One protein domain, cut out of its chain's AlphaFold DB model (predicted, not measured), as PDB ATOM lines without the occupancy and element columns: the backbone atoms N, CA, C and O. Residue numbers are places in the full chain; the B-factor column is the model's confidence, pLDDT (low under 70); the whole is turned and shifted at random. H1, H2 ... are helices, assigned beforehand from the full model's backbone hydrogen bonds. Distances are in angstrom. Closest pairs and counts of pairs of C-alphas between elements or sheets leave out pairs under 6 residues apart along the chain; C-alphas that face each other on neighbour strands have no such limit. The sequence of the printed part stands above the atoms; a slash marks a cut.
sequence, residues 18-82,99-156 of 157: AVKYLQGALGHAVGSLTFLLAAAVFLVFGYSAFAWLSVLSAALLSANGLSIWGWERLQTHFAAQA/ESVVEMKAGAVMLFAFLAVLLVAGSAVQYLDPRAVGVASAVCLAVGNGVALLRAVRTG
ATOM      1  N   ALA A  18      55.170 -48.429   7.855       55.66
ATOM      2  CA  ALA A  18      55.436 -47.277   8.714       55.66
ATOM      3  C   ALA A  18      55.531 -45.961   7.919       55.66
ATOM      4  O   ALA A  18      54.982 -44.941   8.340       55.66
ATOM      5  N   VAL A  19      56.170 -45.974   6.742       58.81
ATOM      6  CA  VAL A  19      56.279 -44.797   5.861       58.81
ATOM      7  C   VAL A  19      54.923 -44.408   5.265       58.81
ATOM      8  O   VAL A  19      54.568 -43.227   5.283       58.81
ATOM      9  N   LYS A  20      54.131 -45.372   4.779       59.69
ATOM     10  CA  LYS A  20      52.768 -45.110   4.275       59.69
ATOM     11  C   LYS A  20      51.856 -44.567   5.370       59.69
ATOM     12  O   LYS A  20      51.055 -43.667   5.119       59.69
ATOM     13  N   TYR A  21      52.006 -45.079   6.583       54.50
ATOM     14  CA  TYR A  21      51.247 -44.645   7.743       54.50
ATOM     15  C   TYR A  21      51.589 -43.211   8.165       54.50
ATOM     16  O   TYR A  21      50.696 -42.379   8.336       54.50
ATOM     17  N   LEU A  22      52.884 -42.889   8.251       55.84
ATOM     18  CA  LEU A  22      53.355 -41.526   8.491       55.84
ATOM     19  C   LEU A  22      52.862 -40.577   7.398       55.84
ATOM     20  O   LEU A  22      52.357 -39.510   7.724       55.84
ATOM     21  N   GLN A  23      52.902 -40.969   6.121       60.84
ATOM     22  CA  GLN A  23      52.322 -40.168   5.036       60.84
ATOM     23  C   GLN A  23      50.807 -39.975   5.185       60.84
ATOM     24  O   GLN A  23      50.309 -38.881   4.918       60.84
ATOM     25  N   GLY A  24      50.081 -40.989   5.657       64.69
ATOM     26  CA  GLY A  24      48.657 -40.901   5.966       64.69
ATOM     27  C   GLY A  24      48.374 -39.889   7.075       64.69
ATOM     28  O   GLY A  24      47.688 -38.895   6.843       64.69
ATOM     29  N   ALA A  25      48.920 -40.087   8.276       67.44
ATOM     30  CA  ALA A  25      48.664 -39.219   9.430       67.44
ATOM     31  C   ALA A  25      49.170 -37.779   9.218       67.44
ATOM     32  O   ALA A  25      48.477 -36.806   9.525       67.44
ATOM     33  N   LEU A  26      50.360 -37.635   8.637       74.81
ATOM     34  CA  LEU A  26      50.987 -36.343   8.362       74.81
ATOM     35  C   LEU A  26      50.268 -35.626   7.207       74.81
ATOM     36  O   LEU A  26      50.091 -34.409   7.263       74.81
ATOM     37  N   GLY A  27      49.730 -36.369   6.235       79.81
ATOM     38  CA  GLY A  27      48.856 -35.845   5.184       79.81
ATOM     39  C   GLY A  27      47.563 -35.229   5.727       79.81
ATOM     40  O   GLY A  27      47.184 -34.137   5.304       79.81
ATOM     41  N   HIS A  28      46.919 -35.856   6.718       85.06
ATOM     42  CA  HIS A  28      45.729 -35.289   7.371       85.06
ATOM     43  C   HIS A  28      46.064 -34.024   8.182       85.06
ATOM     44  O   HIS A  28      45.311 -33.046   8.137       85.06
ATOM     45  N   ALA A  29      47.210 -33.999   8.872       82.44
ATOM     46  CA  ALA A  29      47.670 -32.825   9.617       82.44
ATOM     47  C   ALA A  29      48.018 -31.642   8.690       82.44
ATOM     48  O   ALA A  29      47.597 -30.513   8.933       82.44
ATOM     49  N   VAL A  30      48.735 -31.886   7.590       85.81
ATOM     50  CA  VAL A  30      49.063 -30.852   6.591       85.81
ATOM     51  C   VAL A  30      47.807 -30.364   5.870       85.81
ATOM     52  O   VAL A  30      47.605 -29.156   5.720       85.81
ATOM     53  N   GLY A  31      46.940 -31.282   5.446       85.75
ATOM     54  CA  GLY A  31      45.700 -30.935   4.760       85.75
ATOM     55  C   GLY A  31      44.784 -30.081   5.637       85.75
ATOM     56  O   GLY A  31      44.287 -29.050   5.190       85.75
ATOM     57  N   SER A  32      44.617 -30.445   6.910       86.56
ATOM     58  CA  SER A  32      43.766 -29.691   7.838       86.56
ATOM     59  C   SER A  32      44.325 -28.297   8.127       86.56
ATOM     60  O   SER A  32      43.569 -27.328   8.090       86.56
ATOM     61  N   LEU A  33      45.643 -28.153   8.306       89.75
ATOM     62  CA  LEU A  33      46.296 -26.844   8.434       89.75
ATOM     63  C   LEU A  33      46.137 -25.986   7.170       89.75
ATOM     64  O   LEU A  33      45.926 -24.778   7.273       89.75
ATOM     65  N   THR A  34      46.171 -26.599   5.985       92.25
ATOM     66  CA  THR A  34      45.940 -25.901   4.709       92.25
ATOM     67  C   THR A  34      44.514 -25.351   4.624       92.25
ATOM     68  O   THR A  34      44.316 -24.200   4.238       92.25
ATOM     69  N   PHE A  35      43.514 -26.122   5.058       93.19
ATOM     70  CA  PHE A  35      42.132 -25.644   5.150       93.19
ATOM     71  C   PHE A  35      41.958 -24.522   6.185       93.19
ATOM     72  O   PHE A  35      41.218 -23.572   5.935       93.19
ATOM     73  N   LEU A  36      42.666 -24.569   7.318       92.69
ATOM     74  CA  LEU A  36      42.654 -23.466   8.288       92.69
ATOM     75  C   LEU A  36      43.307 -22.197   7.728       92.69
ATOM     76  O   LEU A  36      42.807 -21.095   7.963       92.69
ATOM     77  N   LEU A  37      44.380 -22.333   6.945       94.25
ATOM     78  CA  LEU A  37      44.987 -21.206   6.240       94.25
ATOM     79  C   LEU A  37      44.005 -20.597   5.230       94.25
ATOM     80  O   LEU A  37      43.832 -19.380   5.205       94.25
ATOM     81  N   ALA A  38      43.305 -21.429   4.452       93.50
ATOM     82  CA  ALA A  38      42.252 -20.969   3.547       93.50
ATOM     83  C   ALA A  38      41.122 -20.246   4.303       93.50
ATOM     84  O   ALA A  38      40.660 -19.196   3.861       93.50
ATOM     85  N   ALA A  39      40.727 -20.745   5.481       92.31
ATOM     86  CA  ALA A  39      39.740 -20.079   6.326       92.31
ATOM     87  C   ALA A  39      40.190 -18.670   6.742       92.31
ATOM     88  O   ALA A  39      39.408 -17.723   6.646       92.31
ATOM     89  N   ALA A  40      41.452 -18.513   7.154       92.50
ATOM     90  CA  ALA A  40      42.021 -17.212   7.495       92.50
ATOM     91  C   ALA A  40      42.011 -16.256   6.291       92.50
ATOM     92  O   ALA A  40      41.598 -15.105   6.425       92.50
ATOM     93  N   VAL A  41      42.384 -16.746   5.104       95.75
ATOM     94  CA  VAL A  41      42.329 -15.978   3.852       95.75
ATOM     95  C   VAL A  41      40.899 -15.517   3.557       95.75
ATOM     96  O   VAL A  41      40.673 -14.329   3.333       95.75
ATOM     97  N   PHE A  42      39.909 -16.410   3.620       96.50
ATOM     98  CA  PHE A  42      38.510 -16.044   3.389       96.50
ATOM     99  C   PHE A  42      37.993 -15.010   4.392       96.50
ATOM    100  O   PHE A  42      37.269 -14.101   3.991       96.50
ATOM    101  N   LEU A  43      38.389 -15.090   5.667       92.88
ATOM    102  CA  LEU A  43      38.035 -14.073   6.663       92.88
ATOM    103  C   LEU A  43      38.622 -12.701   6.324       92.88
ATOM    104  O   LEU A  43      37.903 -11.708   6.425       92.88
ATOM    105  N   VAL A  44      39.885 -12.639   5.891       96.19
ATOM    106  CA  VAL A  44      40.548 -11.383   5.493       96.19
ATOM    107  C   VAL A  44      39.814 -10.709   4.331       96.19
ATOM    108  O   VAL A  44      39.654  -9.492   4.332       96.19
ATOM    109  N   PHE A  45      39.310 -11.492   3.376       96.44
ATOM    110  CA  PHE A  45      38.543 -10.985   2.234       96.44
ATOM    111  C   PHE A  45      37.032 -10.830   2.503       96.44
ATOM    112  O   PHE A  45      36.277 -10.506   1.590       96.44
ATOM    113  N   GLY A  46      36.567 -11.041   3.741       93.00
ATOM    114  CA  GLY A  46      35.160 -10.855   4.130       93.00
ATOM    115  C   GLY A  46      34.212 -12.001   3.746       93.00
ATOM    116  O   GLY A  46      33.001 -11.893   3.929       93.00
ATOM    117  N   TYR A  47      34.735 -13.129   3.265       94.62
ATOM    118  CA  TYR A  47      33.975 -14.307   2.842       94.62
ATOM    119  C   TYR A  47      33.694 -15.269   4.008       94.62
ATOM    120  O   TYR A  47      34.173 -16.404   4.045       94.62
ATOM    121  N   SER A  48      32.888 -14.830   4.976       89.56
ATOM    122  CA  SER A  48      32.634 -15.572   6.222       89.56
ATOM    123  C   SER A  48      32.069 -16.986   6.019       89.56
ATOM    124  O   SER A  48      32.497 -17.916   6.698       89.56
ATOM    125  N   ALA A  49      31.155 -17.185   5.065       89.75
ATOM    126  CA  ALA A  49      30.585 -18.504   4.780       89.75
ATOM    127  C   ALA A  49      31.653 -19.510   4.305       89.75
ATOM    128  O   ALA A  49      31.724 -20.631   4.806       89.75
ATOM    129  N   PHE A  50      32.531 -19.091   3.389       92.94
ATOM    130  CA  PHE A  50      33.619 -19.928   2.874       92.94
ATOM    131  C   PHE A  50      34.698 -20.195   3.926       92.94
ATOM    132  O   PHE A  50      35.274 -21.287   3.959       92.94
ATOM    133  N   ALA A  51      34.931 -19.241   4.832       90.50
ATOM    134  CA  ALA A  51      35.808 -19.455   5.973       90.50
ATOM    135  C   ALA A  51      35.302 -20.587   6.875       90.50
ATOM    136  O   ALA A  51      36.058 -21.501   7.198       90.50
ATOM    137  N   TRP A  52      34.014 -20.576   7.230       89.19
ATOM    138  CA  TRP A  52      33.433 -21.616   8.080       89.19
ATOM    139  C   TRP A  52      33.354 -22.980   7.397       89.19
ATOM    140  O   TRP A  52      33.628 -23.990   8.044       89.19
ATOM    141  N   LEU A  53      33.073 -23.022   6.091       91.88
ATOM    142  CA  LEU A  53      33.176 -24.259   5.311       91.88
ATOM    143  C   LEU A  53      34.602 -24.822   5.337       91.88
ATOM    144  O   LEU A  53      34.778 -26.022   5.523       91.88
ATOM    145  N   SER A  54      35.616 -23.963   5.234       91.94
ATOM    146  CA  SER A  54      37.018 -24.387   5.306       91.94
ATOM    147  C   SER A  54      37.387 -24.926   6.695       91.94
ATOM    148  O   SER A  54      38.042 -25.961   6.796       91.94
ATOM    149  N   VAL A  55      36.913 -24.294   7.778       90.19
ATOM    150  CA  VAL A  55      37.079 -24.821   9.151       90.19
ATOM    151  C   VAL A  55      36.399 -26.185   9.303       90.19
ATOM    152  O   VAL A  55      36.987 -27.096   9.883       90.19
ATOM    153  N   LEU A  56      35.197 -26.360   8.745       90.06
ATOM    154  CA  LEU A  56      34.494 -27.642   8.754       90.06
ATOM    155  C   LEU A  56      35.277 -28.721   7.989       90.06
ATOM    156  O   LEU A  56      35.433 -29.830   8.496       90.06
ATOM    157  N   SER A  57      35.825 -28.404   6.814       92.31
ATOM    158  CA  SER A  57      36.688 -29.324   6.061       92.31
ATOM    159  C   SER A  57      37.935 -29.721   6.855       92.31
ATOM    160  O   SER A  57      38.273 -30.904   6.908       92.31
ATOM    161  N   ALA A  58      38.584 -28.767   7.533       91.50
ATOM    162  CA  ALA A  58      39.718 -29.047   8.413       91.50
ATOM    163  C   ALA A  58      39.334 -29.983   9.572       91.50
ATOM    164  O   ALA A  58      40.094 -30.897   9.908       91.50
ATOM    165  N   ALA A  59      38.154 -29.770  10.164       87.19
ATOM    166  CA  ALA A  59      37.627 -30.586  11.252       87.19
ATOM    167  C   ALA A  59      37.360 -32.025  10.801       87.19
ATOM    168  O   ALA A  59      37.825 -32.959  11.450       87.19
ATOM    169  N   LEU A  60      36.672 -32.208   9.669       89.31
ATOM    170  CA  LEU A  60      36.363 -33.528   9.113       89.31
ATOM    171  C   LEU A  60      37.631 -34.299   8.749       89.31
ATOM    172  O   LEU A  60      37.753 -35.475   9.082       89.31
ATOM    173  N   LEU A  61      38.602 -33.631   8.122       89.19
ATOM    174  CA  LEU A  61      39.865 -34.266   7.761       89.19
ATOM    175  C   LEU A  61      40.669 -34.674   9.004       89.19
ATOM    176  O   LEU A  61      41.199 -35.781   9.058       89.19
ATOM    177  N   SER A  62      40.714 -33.821  10.030       86.62
ATOM    178  CA  SER A  62      41.392 -34.153  11.292       86.62
ATOM    179  C   SER A  62      40.685 -35.283  12.039       86.62
ATOM    180  O   SER A  62      41.345 -36.174  12.566       86.62
ATOM    181  N   ALA A  63      39.349 -35.282  12.059       86.31
ATOM    182  CA  ALA A  63      38.551 -36.344  12.665       86.31
ATOM    183  C   ALA A  63      38.765 -37.690  11.959       86.31
ATOM    184  O   ALA A  63      38.859 -38.713  12.631       86.31
ATOM    185  N   ASN A  64      38.910 -37.687  10.630       85.81
ATOM    186  CA  ASN A  64      39.247 -38.884   9.862       85.81
ATOM    187  C   ASN A  64      40.656 -39.408  10.185       85.81
ATOM    188  O   ASN A  64      40.847 -40.601  10.382       85.81
ATOM    189  N   GLY A  65      41.648 -38.521  10.299       83.94
ATOM    190  CA  GLY A  65      42.987 -38.929  10.734       83.94
ATOM    191  C   GLY A  65      42.982 -39.509  12.155       83.94
ATOM    192  O   GLY A  65      43.602 -40.538  12.418       83.94
ATOM    193  N   LEU A  66      42.233 -38.879  13.066       84.19
ATOM    194  CA  LEU A  66      42.109 -39.319  14.454       84.19
ATOM    195  C   LEU A  66      41.373 -40.659  14.584       84.19
ATOM    196  O   LEU A  66      41.731 -41.456  15.449       84.19
ATOM    197  N   SER A  67      40.366 -40.921  13.745       83.88
ATOM    198  CA  SER A  67      39.615 -42.178  13.782       83.88
ATOM    199  C   SER A  67      40.477 -43.369  13.366       83.88
ATOM    200  O   SER A  67      40.436 -44.397  14.035       83.88
ATOM    201  N   ILE A  68      41.305 -43.204  12.332       83.62
ATOM    202  CA  ILE A  68      42.265 -44.222  11.883       83.62
ATOM    203  C   ILE A  68      43.289 -44.503  12.989       83.62
ATOM    204  O   ILE A  68      43.470 -45.650  13.390       83.62
ATOM    205  N   TRP A  69      43.889 -43.452  13.558       83.88
ATOM    206  CA  TRP A  69      44.843 -43.599  14.662       83.88
ATOM    207  C   TRP A  69      44.222 -44.286  15.892       83.88
ATOM    208  O   TRP A  69      44.839 -45.151  16.518       83.88
ATOM    209  N   GLY A  70      42.992 -43.906  16.250       83.38
ATOM    210  CA  GLY A  70      42.266 -44.486  17.379       83.38
ATOM    211  C   GLY A  70      41.942 -45.962  17.161       83.38
ATOM    212  O   GLY A  70      42.145 -46.772  18.065       83.38
ATOM    213  N   TRP A  71      41.494 -46.316  15.954       83.00
ATOM    214  CA  TRP A  71      41.216 -47.693  15.554       83.00
ATOM    215  C   TRP A  71      42.432 -48.602  15.748       83.00
ATOM    216  O   TRP A  71      42.331 -49.635  16.409       83.00
ATOM    217  N   GLU A  72      43.598 -48.189  15.263       83.94
ATOM    218  CA  GLU A  72      44.829 -48.974  15.385       83.94
ATOM    219  C   GLU A  72      45.257 -49.160  16.837       83.94
ATOM    220  O   GLU A  72      45.620 -50.264  17.243       83.94
ATOM    221  N   ARG A  73      45.171 -48.111  17.665       84.81
ATOM    222  CA  ARG A  73      45.507 -48.240  19.090       84.81
ATOM    223  C   ARG A  73      44.566 -49.157  19.838       84.81
ATOM    224  O   ARG A  73      45.029 -49.882  20.716       84.81
ATOM    225  N   LEU A  74      43.288 -49.167  19.477       84.56
ATOM    226  CA  LEU A  74      42.335 -50.122  20.024       84.56
ATOM    227  C   LEU A  74      42.661 -51.546  19.571       84.56
ATOM    228  O   LEU A  74      42.687 -52.439  20.414       84.56
ATOM    229  N   GLN A  75      42.982 -51.757  18.291       83.38
ATOM    230  CA  GLN A  75      43.403 -53.069  17.798       83.38
ATOM    231  C   GLN A  75      44.656 -53.571  18.522       83.38
ATOM    232  O   GLN A  75      44.639 -54.676  19.057       83.38
ATOM    233  N   THR A  76      45.710 -52.754  18.626       85.81
ATOM    234  CA  THR A  76      46.940 -53.133  19.345       85.81
ATOM    235  C   THR A  76      46.656 -53.439  20.816       85.81
ATOM    236  O   THR A  76      47.162 -54.421  21.354       85.81
ATOM    237  N   HIS A  77      45.831 -52.623  21.479       83.75
ATOM    238  CA  HIS A  77      45.491 -52.814  22.888       83.75
ATOM    239  C   HIS A  77      44.723 -54.118  23.129       83.75
ATOM    240  O   HIS A  77      45.074 -54.891  24.020       83.75
ATOM    241  N   PHE A  78      43.692 -54.388  22.327       84.25
ATOM    242  CA  PHE A  78      42.899 -55.605  22.471       84.25
ATOM    243  C   PHE A  78      43.652 -56.856  22.011       84.25
ATOM    244  O   PHE A  78      43.459 -57.911  22.610       84.25
ATOM    245  N   ALA A  79      44.534 -56.749  21.013       80.88
ATOM    246  CA  ALA A  79      45.417 -57.841  20.613       80.88
ATOM    247  C   ALA A  79      46.383 -58.224  21.747       80.88
ATOM    248  O   ALA A  79      46.515 -59.407  22.057       80.88
ATOM    249  N   ALA A  80      46.985 -57.240  22.426       80.94
ATOM    250  CA  ALA A  80      47.849 -57.486  23.583       80.94
ATOM    251  C   ALA A  80      47.091 -58.171  24.736       80.94
ATOM    252  O   ALA A  80      47.569 -59.159  25.288       80.94
ATOM    253  N   GLN A  81      45.872 -57.715  25.048       80.25
ATOM    254  CA  GLN A  81      45.028 -58.361  26.063       80.25
ATOM    255  C   GLN A  81      44.638 -59.797  25.696       80.25
ATOM    256  O   GLN A  81      44.531 -60.657  26.570       80.25
ATOM    257  N   ALA A  82      44.388 -60.058  24.413       76.19
ATOM    258  CA  ALA A  82      44.017 -61.386  23.954       76.19
ATOM    259  C   ALA A  82      45.192 -62.374  24.026       76.19
ATOM    260  O   ALA A  82      44.975 -63.525  24.392       76.19
ATOM    261  N   GLU A  99      41.261 -62.384  16.223       72.75
ATOM    262  CA  GLU A  99      41.256 -61.229  15.327       72.75
ATOM    263  C   GLU A  99      39.853 -60.621  15.163       72.75
ATOM    264  O   GLU A  99      39.662 -59.442  15.457       72.75
ATOM    265  N   SER A 100      38.832 -61.423  14.837       77.44
ATOM    266  CA  SER A 100      37.451 -60.930  14.714       77.44
ATOM    267  C   SER A 100      36.893 -60.370  16.029       77.44
ATOM    268  O   SER A 100      36.109 -59.420  16.022       77.44
ATOM    269  N   VAL A 101      37.295 -60.918  17.182       80.56
ATOM    270  CA  VAL A 101      36.886 -60.386  18.497       80.56
ATOM    271  C   VAL A 101      37.554 -59.037  18.782       80.56
ATOM    272  O   VAL A 101      36.903 -58.132  19.312       80.56
ATOM    273  N   VAL A 102      38.834 -58.891  18.432       81.31
ATOM    274  CA  VAL A 102      39.592 -57.638  18.561       81.31
ATOM    275  C   VAL A 102      38.974 -56.544  17.694       81.31
ATOM    276  O   VAL A 102      38.687 -55.456  18.200       81.31
ATOM    277  N   GLU A 103      38.689 -56.844  16.428       79.00
ATOM    278  CA  GLU A 103      38.042 -55.911  15.503       79.00
ATOM    279  C   GLU A 103      36.660 -55.479  15.995       79.00
ATOM    280  O   GLU A 103      36.347 -54.286  16.008       79.00
ATOM    281  N   MET A 104      35.842 -56.420  16.471       85.12
ATOM    282  CA  MET A 104      34.506 -56.114  16.980       85.12
ATOM    283  C   MET A 104      34.560 -55.195  18.210       85.12
ATOM    284  O   MET A 104      33.773 -54.250  18.310       85.12
ATOM    285  N   LYS A 105      35.498 -55.428  19.138       81.69
ATOM    286  CA  LYS A 105      35.688 -54.566  20.317       81.69
ATOM    287  C   LYS A 105      36.165 -53.169  19.925       81.69
ATOM    288  O   LYS A 105      35.616 -52.187  20.427       81.69
ATOM    289  N   ALA A 106      37.138 -53.067  19.019       79.94
ATOM    290  CA  ALA A 106      37.607 -51.783  18.500       79.94
ATOM    291  C   ALA A 106      36.469 -51.009  17.810       79.94
ATOM    292  O   ALA A 106      36.279 -49.821  18.079       79.94
ATOM    293  N   GLY A 107      35.645 -51.697  17.013       80.44
ATOM    294  CA  GLY A 107      34.477 -51.122  16.337       80.44
ATOM    295  C   GLY A 107      33.414 -50.619  17.290       80.44
ATOM    296  O   GLY A 107      32.926 -49.501  17.122       80.44
ATOM    297  N   ALA A 108      33.103 -51.388  18.330       87.81
ATOM    298  CA  ALA A 108      32.162 -50.957  19.355       87.81
ATOM    299  C   ALA A 108      32.641 -49.674  20.053       87.81
ATOM    300  O   ALA A 108      31.881 -48.712  20.158       87.81
ATOM    301  N   VAL A 109      33.909 -49.620  20.479       89.44
ATOM    302  CA  VAL A 109      34.472 -48.430  21.139       89.44
ATOM    303  C   VAL A 109      34.450 -47.217  20.208       89.44
ATOM    304  O   VAL A 109      34.013 -46.144  20.622       89.44
ATOM    305  N   MET A 110      34.850 -47.384  18.946       85.81
ATOM    306  CA  MET A 110      34.823 -46.313  17.947       85.81
ATOM    307  C   MET A 110      33.411 -45.782  17.688       85.81
ATOM    308  O   MET A 110      33.223 -44.568  17.598       85.81
ATOM    309  N   LEU A 111      32.408 -46.660  17.626       88.00
ATOM    310  CA  LEU A 111      31.012 -46.265  17.455       88.00
ATOM    311  C   LEU A 111      30.516 -45.420  18.634       88.00
ATOM    312  O   LEU A 111      29.956 -44.343  18.427       88.00
ATOM    313  N   PHE A 112      30.734 -45.874  19.870       90.31
ATOM    314  CA  PHE A 112      30.306 -45.121  21.052       90.31
ATOM    315  C   PHE A 112      31.062 -43.800  21.199       90.31
ATOM    316  O   PHE A 112      30.450 -42.787  21.536       90.31
ATOM    317  N   ALA A 113      32.361 -43.781  20.892       87.69
ATOM    318  CA  ALA A 113      33.146 -42.553  20.863       87.69
ATOM    319  C   ALA A 113      32.594 -41.561  19.828       87.69
ATOM    320  O   ALA A 113      32.412 -40.385  20.139       87.69
ATOM    321  N   PHE A 114      32.254 -42.031  18.626       85.62
ATOM    322  CA  PHE A 114      31.652 -41.198  17.588       85.62
ATOM    323  C   PHE A 114      30.296 -40.621  18.020       85.62
ATOM    324  O   PHE A 114      30.072 -39.418  17.894       85.62
ATOM    325  N   LEU A 115      29.416 -41.446  18.596       90.25
ATOM    326  CA  LEU A 115      28.129 -40.987  19.130       90.25
ATOM    327  C   LEU A 115      28.309 -39.940  20.235       90.25
ATOM    328  O   LEU A 115      27.617 -38.923  20.233       90.25
ATOM    329  N   ALA A 116      29.259 -40.146  21.149       90.06
ATOM    330  CA  ALA A 116      29.568 -39.179  22.196       90.06
ATOM    331  C   ALA A 116      30.049 -37.841  21.608       90.06
ATOM    332  O   ALA A 116      29.578 -36.784  22.027       90.06
ATOM    333  N   VAL A 117      30.925 -37.872  20.599       87.44
ATOM    334  CA  VAL A 117      31.387 -36.664  19.897       87.44
ATOM    335  C   VAL A 117      30.224 -35.936  19.222       87.44
ATOM    336  O   VAL A 117      30.128 -34.717  19.354       87.44
ATOM    337  N   LEU A 118      29.312 -36.650  18.558       86.38
ATOM    338  CA  LEU A 118      28.122 -36.044  17.951       86.38
ATOM    339  C   LEU A 118      27.207 -35.391  18.990       86.38
ATOM    340  O   LEU A 118      26.719 -34.289  18.756       86.38
ATOM    341  N   LEU A 119      26.995 -36.033  20.140       90.56
ATOM    342  CA  LEU A 119      26.185 -35.474  21.223       90.56
ATOM    343  C   LEU A 119      26.814 -34.204  21.799       90.56
ATOM    344  O   LEU A 119      26.109 -33.218  22.015       90.56
ATOM    345  N   VAL A 120      28.132 -34.203  22.006       88.25
ATOM    346  CA  VAL A 120      28.871 -33.027  22.486       88.25
ATOM    347  C   VAL A 120      28.826 -31.904  21.453       88.25
ATOM    348  O   VAL A 120      28.515 -30.773  21.812       88.25
ATOM    349  N   ALA A 121      29.079 -32.200  20.178       82.50
ATOM    350  CA  ALA A 121      29.033 -31.212  19.104       82.50
ATOM    351  C   ALA A 121      27.620 -30.637  18.918       82.50
ATOM    352  O   ALA A 121      27.457 -29.421  18.839       82.50
ATOM    353  N   GLY A 122      26.593 -31.490  18.915       83.88
ATOM    354  CA  GLY A 122      25.193 -31.075  18.830       83.88
ATOM    355  C   GLY A 122      24.787 -30.193  20.010       83.88
ATOM    356  O   GLY A 122      24.202 -29.130  19.815       83.88
ATOM    357  N   SER A 123      25.181 -30.583  21.225       87.19
ATOM    358  CA  SER A 123      24.941 -29.797  22.440       87.19
ATOM    359  C   SER A 123      25.680 -28.457  22.400       87.19
ATOM    360  O   SER A 123      25.104 -27.425  22.730       87.19
ATOM    361  N   ALA A 124      26.931 -28.430  21.935       84.25
ATOM    362  CA  ALA A 124      27.696 -27.195  21.785       84.25
ATOM    363  C   ALA A 124      27.012 -26.225  20.814       84.25
ATOM    364  O   ALA A 124      26.896 -25.046  21.121       84.25
ATOM    365  N   VAL A 125      26.502 -26.709  19.679       79.56
ATOM    366  CA  VAL A 125      25.766 -25.868  18.718       79.56
ATOM    367  C   VAL A 125      24.440 -25.365  19.294       79.56
ATOM    368  O   VAL A 125      24.022 -24.254  18.982       79.56
ATOM    369  N   GLN A 126      23.770 -26.165  20.127       84.31
ATOM    370  CA  GLN A 126      22.476 -25.800  20.703       84.31
ATOM    371  C   GLN A 126      22.592 -24.803  21.863       84.31
ATOM    372  O   GLN A 126      21.739 -23.929  22.005       84.31
ATOM    373  N   TYR A 127      23.613 -24.954  22.708       89.25
ATOM    374  CA  TYR A 127      23.723 -24.230  23.977       89.25
ATOM    375  C   TYR A 127      24.787 -23.128  23.983       89.25
ATOM    376  O   TYR A 127      24.802 -22.319  24.911       89.25
ATOM    377  N   LEU A 128      25.677 -23.075  22.988       89.12
ATOM    378  CA  LEU A 128      26.744 -22.076  22.901       89.12
ATOM    379  C   LEU A 128      26.599 -21.219  21.643       89.12
ATOM    380  O   LEU A 128      25.996 -21.626  20.652       89.12
ATOM    381  N   ASP A 129      27.200 -20.029  21.673       85.56
ATOM    382  CA  ASP A 129      27.293 -19.171  20.493       85.56
ATOM    383  C   ASP A 129      28.075 -19.898  19.374       85.56
ATOM    384  O   ASP A 129      29.254 -20.230  19.575       85.56
ATOM    385  N   PRO A 130      27.474 -20.114  18.184       81.12
ATOM    386  CA  PRO A 130      28.128 -20.772  17.055       81.12
ATOM    387  C   PRO A 130      29.471 -20.144  16.681       81.12
ATOM    388  O   PRO A 130      30.393 -20.846  16.260       81.12
ATOM    389  N   ARG A 131      29.617 -18.825  16.862       82.31
ATOM    390  CA  ARG A 131      30.868 -18.127  16.558       82.31
ATOM    391  C   ARG A 131      31.977 -18.526  17.526       82.31
ATOM    392  O   ARG A 131      33.091 -18.807  17.084       82.31
ATOM    393  N   ALA A 132      31.681 -18.575  18.822       84.62
ATOM    394  CA  ALA A 132      32.644 -18.992  19.838       84.62
ATOM    395  C   ALA A 132      33.054 -20.461  19.646       84.62
ATOM    396  O   ALA A 132      34.244 -20.774  19.683       84.62
ATOM    397  N   VAL A 133      32.090 -21.343  19.352       84.19
ATOM    398  CA  VAL A 133      32.336 -22.769  19.062       84.19
ATOM    399  C   VAL A 133      33.222 -22.942  17.830       84.19
ATOM    400  O   VAL A 133      34.184 -23.713  17.860       84.19
ATOM    401  N   GLY A 134      32.942 -22.202  16.757       83.62
ATOM    402  CA  GLY A 134      33.734 -22.244  15.534       83.62
ATOM    403  C   GLY A 134      35.177 -21.780  15.750       83.62
ATOM    404  O   GLY A 134      36.110 -22.448  15.303       83.62
ATOM    405  N   VAL A 135      35.379 -20.673  16.475       86.38
ATOM    406  CA  VAL A 135      36.727 -20.173  16.808       86.38
ATOM    407  C   VAL A 135      37.477 -21.172  17.684       86.38
ATOM    408  O   VAL A 135      38.622 -21.504  17.378       86.38
ATOM    409  N   ALA A 136      36.842 -21.689  18.739       88.25
ATOM    410  CA  ALA A 136      37.457 -22.680  19.619       88.25
ATOM    411  C   ALA A 136      37.872 -23.939  18.843       88.25
ATOM    412  O   ALA A 136      38.980 -24.438  19.022       88.25
ATOM    413  N   SER A 137      37.026 -24.401  17.919       85.62
ATOM    414  CA  SER A 137      37.325 -25.544  17.050       85.62
ATOM    415  C   SER A 137      38.528 -25.268  16.150       85.62
ATOM    416  O   SER A 137      39.445 -26.084  16.089       85.62
ATOM    417  N   ALA A 138      38.578 -24.102  15.497       87.12
ATOM    418  CA  ALA A 138      39.705 -23.715  14.649       87.12
ATOM    419  C   ALA A 138      41.024 -23.644  15.438       87.12
ATOM    420  O   ALA A 138      42.048 -24.140  14.968       87.12
ATOM    421  N   VAL A 139      41.000 -23.089  16.656       91.44
ATOM    422  CA  VAL A 139      42.171 -23.034  17.547       91.44
ATOM    423  C   VAL A 139      42.604 -24.438  17.969       91.44
ATOM    424  O   VAL A 139      43.783 -24.769  17.851       91.44
ATOM    425  N   CYS A 140      41.671 -25.288  18.407       91.00
ATOM    426  CA  CYS A 140      41.963 -26.675  18.770       91.00
ATOM    427  C   CYS A 140      42.583 -27.452  17.604       91.00
ATOM    428  O   CYS A 140      43.572 -28.157  17.800       91.00
ATOM    429  N   LEU A 141      42.053 -27.292  16.390       89.19
ATOM    430  CA  LEU A 141      42.590 -27.928  15.188       89.19
ATOM    431  C   LEU A 141      43.989 -27.409  14.849       89.19
ATOM    432  O   LEU A 141      44.868 -28.210  14.541       89.19
ATOM    433  N   ALA A 142      44.216 -26.096  14.928       89.94
ATOM    434  CA  ALA A 142      45.523 -25.502  14.654       89.94
ATOM    435  C   ALA A 142      46.587 -26.017  15.633       89.94
ATOM    436  O   ALA A 142      47.654 -26.467  15.218       89.94
ATOM    437  N   VAL A 143      46.280 -25.997  16.934       92.00
ATOM    438  CA  VAL A 143      47.199 -26.455  17.982       92.00
ATOM    439  C   VAL A 143      47.420 -27.962  17.887       92.00
ATOM    440  O   VAL A 143      48.565 -28.406  17.884       92.00
ATOM    441  N   GLY A 144      46.352 -28.755  17.776       86.38
ATOM    442  CA  GLY A 144      46.433 -30.216  17.725       86.38
ATOM    443  C   GLY A 144      47.243 -30.718  16.533       86.38
ATOM    444  O   GLY A 144      48.205 -31.468  16.713       86.38
ATOM    445  N   ASN A 145      46.918 -30.244  15.327       86.06
ATOM    446  CA  ASN A 145      47.650 -30.624  14.119       86.06
ATOM    447  C   ASN A 145      49.075 -30.052  14.109       86.06
ATOM    448  O   ASN A 145      50.005 -30.749  13.709       86.06
ATOM    449  N   GLY A 146      49.284 -28.834  14.621       86.38
ATOM    450  CA  GLY A 146      50.619 -28.251  14.773       86.38
ATOM    451  C   GLY A 146      51.521 -29.060  15.711       86.38
ATOM    452  O   GLY A 146      52.674 -29.330  15.380       86.38
ATOM    453  N   VAL A 147      50.996 -29.513  16.855       87.56
ATOM    454  CA  VAL A 147      51.720 -30.390  17.789       87.56
ATOM    455  C   VAL A 147      52.020 -31.748  17.154       87.56
ATOM    456  O   VAL A 147      53.134 -32.248  17.311       87.56
ATOM    457  N   ALA A 148      51.067 -32.341  16.430       83.25
ATOM    458  CA  ALA A 148      51.281 -33.603  15.722       83.25
ATOM    459  C   ALA A 148      52.412 -33.482  14.688       83.25
ATOM    460  O   ALA A 148      53.316 -34.317  14.656       83.25
ATOM    461  N   LEU A 149      52.418 -32.394  13.918       83.94
ATOM    462  CA  LEU A 149      53.427 -32.123  12.898       83.94
ATOM    463  C   LEU A 149      54.806 -31.847  13.519       83.94
ATOM    464  O   LEU A 149      55.806 -32.409  13.080       83.94
ATOM    465  N   LEU A 150      54.862 -31.073  14.608       86.69
ATOM    466  CA  LEU A 150      56.088 -30.852  15.384       86.69
ATOM    467  C   LEU A 150      56.673 -32.155  15.935       86.69
ATOM    468  O   LEU A 150      57.891 -32.329  15.930       86.69
ATOM    469  N   ARG A 151      55.822 -33.059  16.434       85.19
ATOM    470  CA  ARG A 151      56.264 -34.374  16.909       85.19
ATOM    471  C   ARG A 151      56.843 -35.192  15.767       85.19
ATOM    472  O   ARG A 151      57.960 -35.665  15.924       85.19
ATOM    473  N   ALA A 152      56.145 -35.271  14.636       79.19
ATOM    474  CA  ALA A 152      56.612 -36.010  13.468       79.19
ATOM    475  C   ALA A 152      57.983 -35.518  12.972       79.19
ATOM    476  O   ALA A 152      58.876 -36.322  12.730       79.19
ATOM    477  N   VAL A 153      58.192 -34.196  12.911       81.38
ATOM    478  CA  VAL A 153      59.488 -33.609  12.529       81.38
ATOM    479  C   VAL A 153      60.592 -33.958  13.534       81.38
ATOM    480  O   VAL A 153      61.713 -34.258  13.135       81.38
ATOM    481  N   ARG A 154      60.300 -33.936  14.842       82.12
ATOM    482  CA  ARG A 154      61.289 -34.244  15.893       82.12
ATOM    483  C   ARG A 154      61.662 -35.718  15.966       82.12
ATOM    484  O   ARG A 154      62.787 -36.024  16.341       82.12
ATOM    485  N   THR A 155      60.727 -36.614  15.669       73.56
ATOM    486  CA  THR A 155      60.964 -38.063  15.701       73.56
ATOM    487  C   THR A 155      61.618 -38.595  14.427       73.56
ATOM    488  O   THR A 155      61.926 -39.780  14.384       73.56
ATOM    489  N   GLY A 156      61.879 -37.729  13.443       53.97
ATOM    490  CA  GLY A 156      62.464 -38.097  12.160       53.97
ATOM    491  C   GLY A 156      61.408 -38.669  11.218       53.97
ATOM    492  O   GLY A 156      60.882 -39.754  11.454       53.97
TER     493      GLY A 156
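Overview. This is residues 18 to 82 and 99 to 156 of the 157 residues of an uncharacterized protein of Halobacterium sp. PCN9 (UniProt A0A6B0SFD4). Three long helices make an open, flat triangle: H2 and H3 form a narrow V that closes beside the cut in the chain, and H4 closes its wide side, crossing H2 and then H1. H1 and H2 form a long helical hairpin, so H1 lies beside H2, while residues 115 to 120 of H3 stand free along the gap of the triangle. The printed part has 123 residues, with four named helices, H1, H2, H3 and H4 along the chain, and no named strand; its class is all helix. The whole is only just loose, close to compact, with a radius of gyration of the C-alphas of 16.7 A, and it spans 54 by 39 by 18 A.

Along the chain. Begin with the longest helix, H2, residues 48 to 82: find C-alpha 48 at (32.634, -15.572, 6.222), from where it runs 50.4 A to C-alpha 82 at (44.017, -61.386, 23.954). Before it comes H1, residues 18 to 44, 39.0 A long, which starts at C-alpha 18 at (55.436, -47.277, 8.714). After the cut, H3 takes residues 99 to 127 over 41.8 A. H4, residues 130 to 154, runs 35.8 A and ends at C-alpha 154 at (61.289, -34.244, 15.893).

Arrangement. Start at H2, which touches H1, H3 and H4. H1 and H2, the hairpin, run opposite ways at a shallow tilt of 22 degrees; look at Ala 39 and Ala 51, their closest C-alphas, 4.0 A apart. With residues 67 to 82 alone H2 touches H3, opposite ways at a shallow tilt of 31 degrees; the closest C-alphas are those of Leu 74 and Ala 106, 5.2 A apart. With residues 52 to 62 alone H2 touches H4, the same way at a steep tilt of 53 degrees; the closest C-alphas, of Val 55 and Ala 138, are 6.2 A apart. H4 also touches residues 26 to 36 of H1, opposite ways at a steep tilt of 39 degrees, with the C-alphas of Ala 29 and Asn 145 closest at 5.0 A. H3 and H4 only just touch, and only at the corner by their link, with 3 pairs of C-alphas within 8 A. H1 and H3 are apart. In H1, H2, H3 and H4 every O i to N i+4 pair is within hydrogen-bond range.

Size, cuts and confidence. The C-alphas farthest apart are those of Phe 45 and Ala 82, at 55.2 A. Residues 83 to 98 are cut out, and C-alphas 82 and 99 are 9.1 A apart across the cut. The links H1 to H2 and H3 to H4 are tight. The mean pLDDT of the printed part is 84.4; look for values under 70 at residues 18 to 25 and at residue 156.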